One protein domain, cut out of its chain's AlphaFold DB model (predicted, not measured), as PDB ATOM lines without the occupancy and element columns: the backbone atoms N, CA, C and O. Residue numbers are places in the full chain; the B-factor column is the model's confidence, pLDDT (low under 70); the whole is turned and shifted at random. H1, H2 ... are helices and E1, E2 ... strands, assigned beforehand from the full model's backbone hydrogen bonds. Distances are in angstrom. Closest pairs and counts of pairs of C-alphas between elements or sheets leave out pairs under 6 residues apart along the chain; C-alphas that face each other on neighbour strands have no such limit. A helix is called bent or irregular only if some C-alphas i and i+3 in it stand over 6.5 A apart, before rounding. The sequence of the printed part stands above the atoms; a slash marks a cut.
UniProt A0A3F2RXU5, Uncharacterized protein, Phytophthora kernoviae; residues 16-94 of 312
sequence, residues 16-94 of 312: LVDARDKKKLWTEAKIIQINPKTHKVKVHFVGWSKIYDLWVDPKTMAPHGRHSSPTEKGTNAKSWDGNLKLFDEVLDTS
ATOM      1  N   LEU A  16     229.237 135.399 145.844       96.44
ATOM      2  CA  LEU A  16     230.681 135.403 145.614       96.44
ATOM      3  C   LEU A  16     231.389 136.255 146.668       96.44
ATOM      4  O   LEU A  16     230.887 137.304 147.076       96.44
ATOM      5  N   VAL A  17     232.551 135.778 147.100       97.19
ATOM      6  CA  VAL A  17     233.419 136.350 148.131       97.19
ATOM      7  C   VAL A  17     234.875 136.078 147.779       97.19
ATOM      8  O   VAL A  17     235.173 135.093 147.109       97.19
ATOM      9  N   ASP A  18     235.788 136.879 148.312       97.75
ATOM     10  CA  ASP A  18     237.205 136.518 148.334       97.75
ATOM     11  C   ASP A  18     237.500 135.822 149.669       97.75
ATOM     12  O   ASP A  18     237.176 136.349 150.735       97.75
ATOM     13  N   ALA A  19     238.099 134.632 149.646       98.06
ATOM     14  CA  ALA A  19     238.417 133.871 150.856       98.06
ATOM     15  C   ALA A  19     239.874 133.400 150.860       98.06
ATOM     16  O   ALA A  19     240.450 133.106 149.814       98.06
ATOM     17  N   ARG A  20     240.477 133.312 152.052       97.81
ATOM     18  CA  ARG A  20     241.820 132.737 152.213       97.81
ATOM     19  C   ARG A  20     241.784 131.214 152.267       97.81
ATOM     20  O   ARG A  20     241.081 130.628 153.092       97.81
ATOM     21  N   ASP A  21     242.606 130.580 151.442       96.75
ATOM     22  CA  ASP A  21     242.800 129.133 151.446       96.75
ATOM     23  C   ASP A  21     243.741 128.662 152.581       96.75
ATOM     24  O   ASP A  21     244.266 129.446 153.382       96.75
ATOM     25  N   LYS A  22     244.006 127.347 152.647       95.31
ATOM     26  CA  LYS A  22     244.952 126.766 153.624       95.31
ATOM     27  C   LYS A  22     246.392 127.270 153.444       95.31
ATOM     28  O   LYS A  22     247.166 127.225 154.398       95.31
ATOM     29  N   LYS A  23     246.753 127.743 152.247       95.94
ATOM     30  CA  LYS A  23     248.056 128.340 151.923       95.94
ATOM     31  C   LYS A  23     248.082 129.857 152.169       95.94
ATOM     32  O   LYS A  23     249.098 130.489 151.896       95.94
ATOM     33  N   LYS A  24     247.018 130.430 152.753       95.88
ATOM     34  CA  LYS A  24     246.840 131.864 153.043       95.88
ATOM     35  C   LYS A  24     246.781 132.756 151.794       95.88
ATOM     36  O   LYS A  24     246.960 133.974 151.924       95.88
ATOM     37  N   LEU A  25     246.504 132.179 150.628       96.75
ATOM     38  CA  LEU A  25     246.277 132.891 149.374       96.75
ATOM     39  C   LEU A  25     244.803 133.270 149.252       96.75
ATOM     40  O   LEU A  25     243.931 132.510 149.666       96.75
ATOM     41  N   TRP A  26     244.542 134.459 148.716       97.81
ATOM     42  CA  TRP A  26     243.188 134.925 148.435       97.81
ATOM     43  C   TRP A  26     242.717 134.368 147.099       97.81
ATOM     44  O   TRP A  26     243.434 134.467 146.104       97.81
ATOM     45  N   THR A  27     241.524 133.793 147.090       96.81
ATOM     46  CA  THR A  27     240.895 133.251 145.889       96.81
ATOM     47  C   THR A  27     239.393 133.507 145.909       96.81
ATOM     48  O   THR A  27     238.771 133.608 146.972       96.81
ATOM     49  N   GLU A  28     238.811 133.594 144.715       96.75
ATOM     50  CA  GLU A  28     237.373 133.753 144.530       96.75
ATOM     51  C   GLU A  28     236.653 132.485 145.008       96.75
ATOM     52  O   GLU A  28     237.011 131.354 144.653       96.75
ATOM     53  N   ALA A  29     235.632 132.655 145.838       97.06
ATOM     54  CA  ALA A  29     234.870 131.566 146.414       97.06
ATOM     55  C   ALA A  29     233.375 131.893 146.484       97.06
ATOM     56  O   ALA A  29     232.955 133.044 146.518       97.06
ATOM     57  N   LYS A  30     232.546 130.853 146.530       96.81
ATOM     58  CA  LYS A  30     231.092 130.932 146.655       96.81
ATOM     59  C   LYS A  30     230.658 130.433 148.024       96.81
ATOM     60  O   LYS A  30     231.034 129.335 148.435       96.81
ATOM     61  N   ILE A  31     229.824 131.202 148.718       96.94
ATOM     62  CA  ILE A  31     229.227 130.771 149.987       96.94
ATOM     63  C   ILE A  31     228.241 129.632 149.707       96.94
ATOM     64  O   ILE A  31     227.256 129.826 148.997       96.94
ATOM     65  N   ILE A  32     228.474 128.449 150.278       96.69
ATOM     66  CA  ILE A  32     227.566 127.297 150.133       96.69
ATOM     67  C   ILE A  32     226.681 127.136 151.367       96.69
ATOM     68  O   ILE A  32     225.519 126.756 151.261       96.69
ATOM     69  N   GLN A  33     227.246 127.365 152.552       95.62
ATOM     70  CA  GLN A  33     226.570 127.083 153.812       95.62
ATOM     71  C   GLN A  33     227.080 128.007 154.914       95.62
ATOM     72  O   GLN A  33     228.262 128.336 154.963       95.62
ATOM     73  N   ILE A  34     226.199 128.391 155.833       95.19
ATOM     74  CA  ILE A  34     226.543 129.185 157.014       95.19
ATOM     75  C   ILE A  34     226.181 128.361 158.246       95.19
ATOM     76  O   ILE A  34     225.098 127.779 158.315       95.19
ATOM     77  N   ASN A  35     227.096 128.274 159.212       94.06
ATOM     78  CA  ASN A  35     226.828 127.648 160.499       94.06
ATOM     79  C   ASN A  35     226.696 128.740 161.570       94.06
ATOM     80  O   ASN A  35     227.719 129.253 162.039       94.06
ATOM     81  N   PRO A  36     225.463 129.082 161.989       90.94
ATOM     82  CA  PRO A  36     225.245 130.151 162.956       90.94
ATOM     83  C   PRO A  36     225.787 129.806 164.346       90.94
ATOM     84  O   PRO A  36     226.182 130.700 165.079       90.94
ATOM     85  N   LYS A  37     225.876 128.517 164.709       90.19
ATOM     86  CA  LYS A  37     226.349 128.098 166.040       90.19
ATOM     87  C   LYS A  37     227.851 128.301 166.220       90.19
ATOM     88  O   LYS A  37     228.301 128.625 167.310       90.19
ATOM     89  N   THR A  38     228.629 128.057 165.168       94.94
ATOM     90  CA  THR A  38     230.097 128.150 165.220       94.94
ATOM     91  C   THR A  38     230.633 129.450 164.635       94.94
ATOM     92  O   THR A  38     231.846 129.621 164.613       94.94
ATOM     93  N   HIS A  39     229.764 130.322 164.109       94.19
ATOM     94  CA  HIS A  39     230.143 131.520 163.353       94.19
ATOM     95  C   HIS A  39     231.140 131.229 162.219       94.19
ATOM     96  O   HIS A  39     232.094 131.973 162.007       94.19
ATOM     97  N   LYS A  40     230.929 130.123 161.493       96.44
ATOM     98  CA  LYS A  40     231.767 129.737 160.346       96.44
ATOM     99  C   LYS A  40     230.963 129.702 159.064       96.44
ATOM    100  O   LYS A  40     229.774 129.378 159.076       96.44
ATOM    101  N   VAL A  41     231.641 129.976 157.959       96.75
ATOM    102  CA  VAL A  41     231.064 129.960 156.617       96.75
ATOM    103  C   VAL A  41     231.763 128.878 155.809       96.75
ATOM    104  O   VAL A  41     232.987 128.819 155.775       96.75
ATOM    105  N   LYS A  42     230.997 127.990 155.180       97.62
ATOM    106  CA  LYS A  42     231.527 127.009 154.238       97.62
ATOM    107  C   LYS A  42     231.570 127.637 152.855       97.62
ATOM    108  O   LYS A  42     230.523 128.003 152.310       97.62
ATOM    109  N   VAL A  43     232.767 127.727 152.293       97.75
ATOM    110  CA  VAL A  43     233.011 128.308 150.972       97.75
ATOM    111  C   VAL A  43     233.501 127.245 149.988       97.75
ATOM    112  O   VAL A  43     234.208 126.313 150.377       97.75
ATOM    113  N   HIS A  44     233.105 127.387 148.724       97.75
ATOM    114  CA  HIS A  44     233.601 126.623 147.579       97.75
ATOM    115  C   HIS A  44     234.465 127.525 146.707       97.75
ATOM    116  O   HIS A  44     233.963 128.528 146.210       97.75
ATOM    117  N   PHE A  45     235.726 127.177 146.485       97.00
ATOM    118  CA  PHE A  45     236.617 127.978 145.643       97.00
ATOM    119  C   PHE A  45     236.275 127.808 144.155       97.00
ATOM    120  O   PHE A  45     236.168 126.685 143.659       97.00
ATOM    121  N   VAL A  46     236.087 128.917 143.437       95.38
ATOM    122  CA  VAL A  46     235.667 128.914 142.028       95.38
ATOM    123  C   VAL A  46     236.766 128.291 141.166       95.38
ATOM    124  O   VAL A  46     237.917 128.710 141.206       95.38
ATOM    125  N   GLY A  47     236.413 127.263 140.388       94.38
ATOM    126  CA  GLY A  47     237.360 126.516 139.550       94.38
ATOM    127  C   GLY A  47     238.087 125.369 140.262       94.38
ATOM    128  O   GLY A  47     238.907 124.698 139.639       94.38
ATOM    129  N   TRP A  48     237.784 125.107 141.537       96.00
ATOM    130  CA  TRP A  48     238.400 124.032 142.317       96.00
ATOM    131  C   TRP A  48     237.413 122.881 142.552       96.00
ATOM    132  O   TRP A  48     236.195 123.037 142.493       96.00
ATOM    133  N   SER A  49     237.937 121.684 142.830       96.81
ATOM    134  CA  SER A  49     237.105 120.525 143.182       96.81
ATOM    135  C   SER A  49     236.437 120.695 144.557       96.81
ATOM    136  O   SER A  49     237.007 121.299 145.464       96.81
ATOM    137  N   LYS A  50     235.259 120.084 144.758       97.06
ATOM    138  CA  LYS A  50     234.487 120.121 146.025       97.06
ATOM    139  C   LYS A  50     235.251 119.586 147.242       97.06
ATOM    140  O   LYS A  50     234.903 119.883 148.380       97.06
ATOM    141  N   ILE A  51     236.301 118.794 147.023       97.06
ATOM    142  CA  ILE A  51     237.191 118.312 148.094       97.06
ATOM    143  C   ILE A  51     237.949 119.453 148.793       97.06
ATOM    144  O   ILE A  51     238.456 119.267 149.897       97.06
ATOM    145  N   TYR A  52     238.028 120.622 148.149       97.12
ATOM    146  CA  TYR A  52     238.676 121.820 148.672       97.12
ATOM    147  C   TYR A  52     237.712 122.759 149.405       97.12
ATOM    148  O   TYR A  52     238.150 123.804 149.885       97.12
ATOM    149  N   ASP A  53     236.433 122.395 149.536       98.00
ATOM    150  CA  ASP A  53     235.479 123.171 150.323       98.00
ATOM    151  C   ASP A  53     235.964 123.292 151.772       98.00
ATOM    152  O   ASP A  53     236.296 122.297 152.429       98.00
ATOM    153  N   LEU A  54     235.969 124.513 152.297       97.69
ATOM    154  CA  LEU A  54     236.531 124.805 153.610       97.69
ATOM    155  C   LEU A  54     235.560 125.622 154.455       97.69
ATOM    156  O   LEU A  54     234.885 126.525 153.968       97.69
ATOM    157  N   TRP A  55     235.516 125.304 155.748       97.88
ATOM    158  CA  TRP A  55     234.903 126.166 156.751       97.88
ATOM    159  C   TRP A  55     235.897 127.255 157.143       97.88
ATOM    160  O   TRP A  55     236.901 126.968 157.795       97.88
ATOM    161  N   VAL A  56     235.605 128.487 156.745       97.62
ATOM    162  CA  VAL A  56     236.424 129.671 156.999       97.62
ATOM    163  C   VAL A  56     235.775 130.562 158.052       97.62
ATOM    164  O   VAL A  56     234.550 130.578 158.224       97.62
ATOM    165  N   ASP A  57     236.617 131.291 158.777       96.88
ATOM    166  CA  ASP A  57     236.155 132.300 159.721       96.88
ATOM    167  C   ASP A  57     235.831 133.594 158.951       96.88
ATOM    168  O   ASP A  57     236.550 133.933 158.004       96.88
ATOM    169  N   PRO A  58     234.825 134.383 159.364       95.56
ATOM    170  CA  PRO A  58     234.447 135.621 158.671       95.56
ATOM    171  C   PRO A  58     235.595 136.633 158.536       95.56
ATOM    172  O   PRO A  58     235.650 137.387 157.575       95.56
ATOM    173  N   LYS A  59     236.567 136.604 159.462       96.19
ATOM    174  CA  LYS A  59     237.786 137.438 159.421       96.19
ATOM    175  C   LYS A  59     238.733 137.094 158.265       96.19
ATOM    176  O   LYS A  59     239.625 137.872 157.948       96.19
ATOM    177  N   THR A  60     238.586 135.905 157.688       97.12
ATOM    178  CA  THR A  60     239.387 135.403 156.559       97.12
ATOM    179  C   THR A  60     238.646 135.497 155.225       97.12
ATOM    180  O   THR A  60     239.090 134.927 154.231       97.12
ATOM    181  N   MET A  61     237.525 136.221 155.218       97.38
ATOM    182  CA  MET A  61     236.736 136.554 154.042       97.38
ATOM    183  C   MET A  61     236.820 138.058 153.778       97.38
ATOM    184  O   MET A  61     236.978 138.857 154.701       97.38
ATOM    185  N   ALA A  62     236.699 138.440 152.516       97.31
ATOM    186  CA  ALA A  62     236.667 139.815 152.053       97.31
ATOM    187  C   ALA A  62     235.563 139.986 150.994       97.31
ATOM    188  O   ALA A  62     235.107 138.992 150.412       97.31
ATOM    189  N   PRO A  63     235.117 141.232 150.746       97.00
ATOM    190  CA  PRO A  63     234.235 141.537 149.626       97.00
ATOM    191  C   PRO A  63     234.822 141.012 148.317       97.00
ATOM    192  O   PRO A  63     236.039 141.058 148.123       97.00
ATOM    193  N   HIS A  64     233.960 140.508 147.440       96.12
ATOM    194  CA  HIS A  64     234.384 139.980 146.145       96.12
ATOM    195  C   HIS A  64     235.074 141.068 145.303       96.12
ATOM    196  O   HIS A  64     234.590 142.198 145.237       96.12
ATOM    197  N   GLY A  65     236.197 140.725 144.666       94.25
ATOM    198  CA  GLY A  65     236.953 141.639 143.804       94.25
ATOM    199  C   GLY A  65     237.977 142.513 144.536       94.25
ATOM    200  O   GLY A  65     238.605 143.371 143.921       94.25
ATOM    201  N   ARG A  66     238.160 142.329 145.851       96.56
ATOM    202  CA  ARG A  66     239.149 143.090 146.632       96.56
ATOM    203  C   ARG A  66     240.559 142.525 146.492       96.56
ATOM    204  O   ARG A  66     241.534 143.272 146.552       96.56
ATOM    205  N   HIS A  67     240.666 141.208 146.383       96.56
ATOM    206  CA  HIS A  67     241.922 140.468 146.342       96.56
ATOM    207  C   HIS A  67     242.014 139.519 145.144       96.56
ATOM    208  O   HIS A  67     243.127 139.258 144.693       96.56
ATOM    209  N   SER A  68     240.886 139.027 144.627       91.69
ATOM    210  CA  SER A  68     240.841 138.270 143.370       91.69
ATOM    211  C   SER A  68     240.448 139.183 142.216       91.69
ATOM    212  O   SER A  68     239.519 139.977 142.347       91.69
ATOM    213  N   SER A  69     241.088 139.026 141.059       87.75
ATOM    214  CA  SER A  69     240.525 139.553 139.814       87.75
ATOM    215  C   SER A  69     239.236 138.782 139.491       87.75
ATOM    216  O   SER A  69     239.276 137.551 139.542       87.75
ATOM    217  N   PRO A  70     238.116 139.452 139.162       80.75
ATOM    218  CA  PRO A  70     236.863 138.776 138.843       80.75
ATOM    219  C   PRO A  70     237.050 137.793 137.688       80.75
ATOM    220  O   PRO A  70     237.518 138.174 136.613       80.75
ATOM    221  N   THR A  71     236.683 136.530 137.888       82.62
ATOM    222  CA  THR A  71     236.725 135.551 136.802       82.62
ATOM    223  C   THR A  71     235.489 135.732 135.916       82.62
ATOM    224  O   THR A  71     234.360 135.716 136.404       82.62
ATOM    225  N   GLU A  72     235.654 135.816 134.593       77.94
ATOM    226  CA  GLU A  72     234.534 135.999 133.639       77.94
ATOM    227  C   GLU A  72     233.461 134.890 133.702       77.94
ATOM    228  O   GLU A  72     232.337 135.054 133.231       77.94
ATOM    229  N   LYS A  73     233.773 133.749 134.330       69.62
ATOM    230  CA  LYS A  73     232.891 132.576 134.436       69.62
ATOM    231  C   LYS A  73     231.735 132.726 135.444       69.62
ATOM    232  O   LYS A  73     230.995 131.764 135.650       69.62
ATOM    233  N   GLY A  74     231.562 133.894 136.070       60.34
ATOM    234  CA  GLY A  74     230.633 134.118 137.187       60.34
ATOM    235  C   GLY A  74     229.430 135.038 136.930       60.34
ATOM    236  O   GLY A  74     228.794 135.446 137.899       60.34
ATOM    237  N   THR A  75     229.085 135.368 135.682       63.66
ATOM    238  CA  THR A  75     228.206 136.505 135.302       63.66
ATOM    239  C   THR A  75     226.803 136.588 135.927       63.66
ATOM    240  O   THR A  75     226.186 137.642 135.838       63.66
ATOM    241  N   ASN A  76     226.296 135.553 136.604       80.62
ATOM    242  CA  ASN A  76     224.977 135.587 137.260       80.62
ATOM    243  C   ASN A  76     225.005 135.449 138.793       80.62
ATOM    244  O   ASN A  76     223.947 135.371 139.423       80.62
ATOM    245  N   ALA A  77     226.177 135.382 139.425       86.06
ATOM    246  CA  ALA A  77     226.249 135.252 140.876       86.06
ATOM    247  C   ALA A  77     226.246 136.626 141.566       86.06
ATOM    248  O   ALA A  77     226.980 137.539 141.194       86.06
ATOM    249  N   LYS A  78     225.419 136.767 142.610       93.31
ATOM    250  CA  LYS A  78     225.394 137.969 143.454       93.31
ATOM    251  C   LYS A  78     226.742 138.103 144.168       93.31
ATOM    252  O   LYS A  78     227.236 137.128 144.726       93.31
ATOM    253  N   SER A  79     227.337 139.288 144.153       94.75
ATOM    254  CA  SER A  79     228.590 139.557 144.870       94.75
ATOM    255  C   SER A  79     228.296 140.046 146.284       94.75
ATOM    256  O   SER A  79     227.360 140.819 146.488       94.75
ATOM    257  N   TRP A  80     229.066 139.585 147.268       95.38
ATOM    258  CA  TRP A  80     228.995 140.104 148.632       95.38
ATOM    259  C   TRP A  80     229.882 141.341 148.758       95.38
ATOM    260  O   TRP A  80     231.076 141.299 148.458       95.38
ATOM    261  N   ASP A  81     229.285 142.436 149.216       93.19
ATOM    262  CA  ASP A  81     229.906 143.757 149.336       93.19
ATOM    263  C   ASP A  81     230.608 143.985 150.688       93.19
ATOM    264  O   ASP A  81     231.315 144.973 150.866       93.19
ATOM    265  N   GLY A  82     230.431 143.069 151.644       92.38
ATOM    266  CA  GLY A  82     230.958 143.184 153.005       92.38
ATOM    267  C   GLY A  82     230.044 143.908 153.995       92.38
ATOM    268  O   GLY A  82     230.305 143.838 155.195       92.38
ATOM    269  N   ASN A  83     228.968 144.558 153.539       90.19
ATOM    270  CA  ASN A  83     228.039 145.278 154.418       90.19
ATOM    271  C   ASN A  83     226.920 144.373 154.938       90.19
ATOM    272  O   ASN A  83     226.366 144.610 156.015       90.19
ATOM    273  N   LEU A  84     226.584 143.316 154.196       83.88
ATOM    274  CA  LEU A  84     225.615 142.321 154.643       83.88
ATOM    275  C   LEU A  84     226.168 141.543 155.841       83.88
ATOM    276  O   LEU A  84     227.133 140.780 155.727       83.88
ATOM    277  N   LYS A  85     225.515 141.702 156.994       86.44
ATOM    278  CA  LYS A  85     225.833 140.959 158.210       86.44
ATOM    279  C   LYS A  85     225.411 139.498 158.056       86.44
ATOM    280  O   LYS A  85     224.249 139.149 158.231       86.44
ATOM    281  N   LEU A  86     226.390 138.639 157.774       86.44
ATOM    282  CA  LEU A  86     226.211 137.205 157.506       86.44
ATOM    283  C   LEU A  86     225.477 136.421 158.618       86.44
ATOM    284  O   LEU A  86     225.028 135.306 158.363       86.44
ATOM    285  N   PHE A  87     225.382 136.961 159.841       87.19
ATOM    286  CA  PHE A  87     224.887 136.242 161.024       87.19
ATOM    287  C   PHE A  87     223.729 136.922 161.774       87.19
ATOM    288  O   PHE A  87     223.222 136.320 162.720       87.19
ATOM    289  N   ASP A  88     223.287 138.125 161.387       80.69
ATOM    290  CA  ASP A  88     222.320 138.887 162.202       80.69
ATOM    291  C   ASP A  88     220.899 138.290 162.176       80.69
ATOM    292  O   ASP A  88     220.212 138.310 163.194       80.69
ATOM    293  N   GLU A  89     220.482 137.639 161.083       67.62
ATOM    294  CA  GLU A  89     219.132 137.045 160.975       67.62
ATOM    295  C   GLU A  89     218.845 135.922 161.991       67.62
ATOM    296  O   GLU A  89     217.690 135.664 162.341       67.62
ATOM    297  N   VAL A  90     219.875 135.220 162.475       63.84
ATOM    298  CA  VAL A  90     219.672 134.020 163.308       63.84
ATOM    299  C   VAL A  90     219.603 134.352 164.801       63.84
ATOM    300  O   VAL A  90     219.060 133.569 165.579       63.84
ATOM    301  N   LEU A  91     220.107 135.513 165.225       62.41
ATOM    302  CA  LEU A  91     220.067 135.891 166.639       62.41
ATOM    303  C   LEU A  91     218.708 136.478 167.042       62.41
ATOM    304  O   LEU A  91     218.227 136.179 168.137       62.41
ATOM    305  N   ASP A  92     218.028 137.197 166.148       58.44
ATOM    306  CA  ASP A  92     216.747 137.839 166.476       58.44
ATOM    307  C   ASP A  92     215.566 136.862 166.545       58.44
ATOM    308  O   ASP A  92     214.655 137.035 167.358       58.44
ATOM    309  N   THR A  93     215.608 135.750 165.808       57.44
ATOM    310  CA  THR A  93     214.562 134.712 165.889       57.44
ATOM    311  C   THR A  93     214.541 133.970 167.229       57.44
ATOM    312  O   THR A  93     213.517 133.391 167.593       57.44
ATOM    313  N   SER A  94     215.619 134.036 168.018       55.41
ATOM    314  CA  SER A  94     215.648 133.462 169.370       55.41
ATOM    315  C   SER A  94     215.000 134.352 170.441       55.41
ATOM    316  O   SER A  94     214.657 133.856 171.514       55.41
TER     317      SER A  94
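AT A GLANCE: This is residues 16 to 94 of the 312 residues of an uncharacterized protein of Phytophthora kernoviae (UniProt A0A3F2RXU5). This is a small, strongly twisted sheet of five strands, rolled partway into a barrel that the short link from E4 to E5 nearly closes, with a long tail that runs past it to one small helix, H1. The longest strand, E2, bends sharply within the sheet, and H1 lies away from the sheet toward one end of the longest axis. Along the 79 printed residues come E1, E2, E3, E4, E5 and then H1; the sheet's order is E4, E3, E2, E1, E5, all antiparallel. The class is mostly strand, though only 32 of the printed residues, under half, are in named elements. The whole is compact, with a radius of gyration of the C-alphas of 12.6 A, yet elongated in outline, its C-alphas spanning 40 by 24 by 19 A.

HOW THE PARTS SIT: Begin with E1, residues 16 to 20, an inner strand of the sheet. After a tight link comes E2, residues 26 to 35, its antiparallel neighbour and partner in a hairpin; look at N 17 and O 29, 2.8 A apart, and at N 27 and O 19, 3.0 A apart. E2 bends by 77 degrees at residue 32. E3, residues 40 to 45, forms the next hairpin with E2, antiparallel at 135 degrees, with N 30 and O 44 at 2.7 A and N 42 and O 33 at 2.8 A. E4, residues 54 to 56, is an edge strand and makes a hairpin with E3, antiparallel at 132 degrees, with N 56 and O 41 at 2.8 A. E1, E2, E3 and E4 thus form a meander, each strand the antiparallel neighbour of the one before. Now find E5, residues 61 to 63, the other edge strand: it is the antiparallel neighbour of E1 at 140 degrees, with N 62 and O 18 at 2.8 A and N 18 and O 62 at 3.1 A. E4 and E5 meet only through their link, which is tight. Across the curled sheet, the closest C-alphas of E1 and E4, those of Ala 19 and Val 56, are 7.7 A apart. H1, residues 88 to 92, is not on the sheet and is apart from E1, E2, E3 and E4. In H1 the one O i to N i+4 pair is not within hydrogen-bond range, 0 of 1, while 1 of 2 O i to N i+3 pairs is.

IN THESE COORDINATES: Find C-alpha 16 at (230.681, 135.403, 145.614); from there E1 runs 13.2 A to C-alpha 20. E2 runs from C-alpha 26 at (243.188, 134.925, 148.435) to C-alpha 35, 21.6 A away. E3, from residue 40 to 45, measures 15.6 A, and E4, from 54 to 56, measures 5.9 A. E5, from 61 to 63, measures 7.1 A. H1, from 88 to 92, also measures 7.1 A and ends at C-alpha 92, at (216.747, 137.839, 166.476). H1 is neither bent nor irregular, but only just: C-alphas 89 and 92 are 6.0 A apart.

THE WHOLE: The two C-alphas farthest apart are those of Glu 72 and Ser 94, at 40.5 A. The printed part, residues 16 to 94, has no cut. The link from E5 to H1 is long, and its residues 64 to 87 hold no named element; the link from E3 to E4 is short. The mean pLDDT of the printed part is 90.4, and residues 73 to 75 and 89 to 94 are under 70.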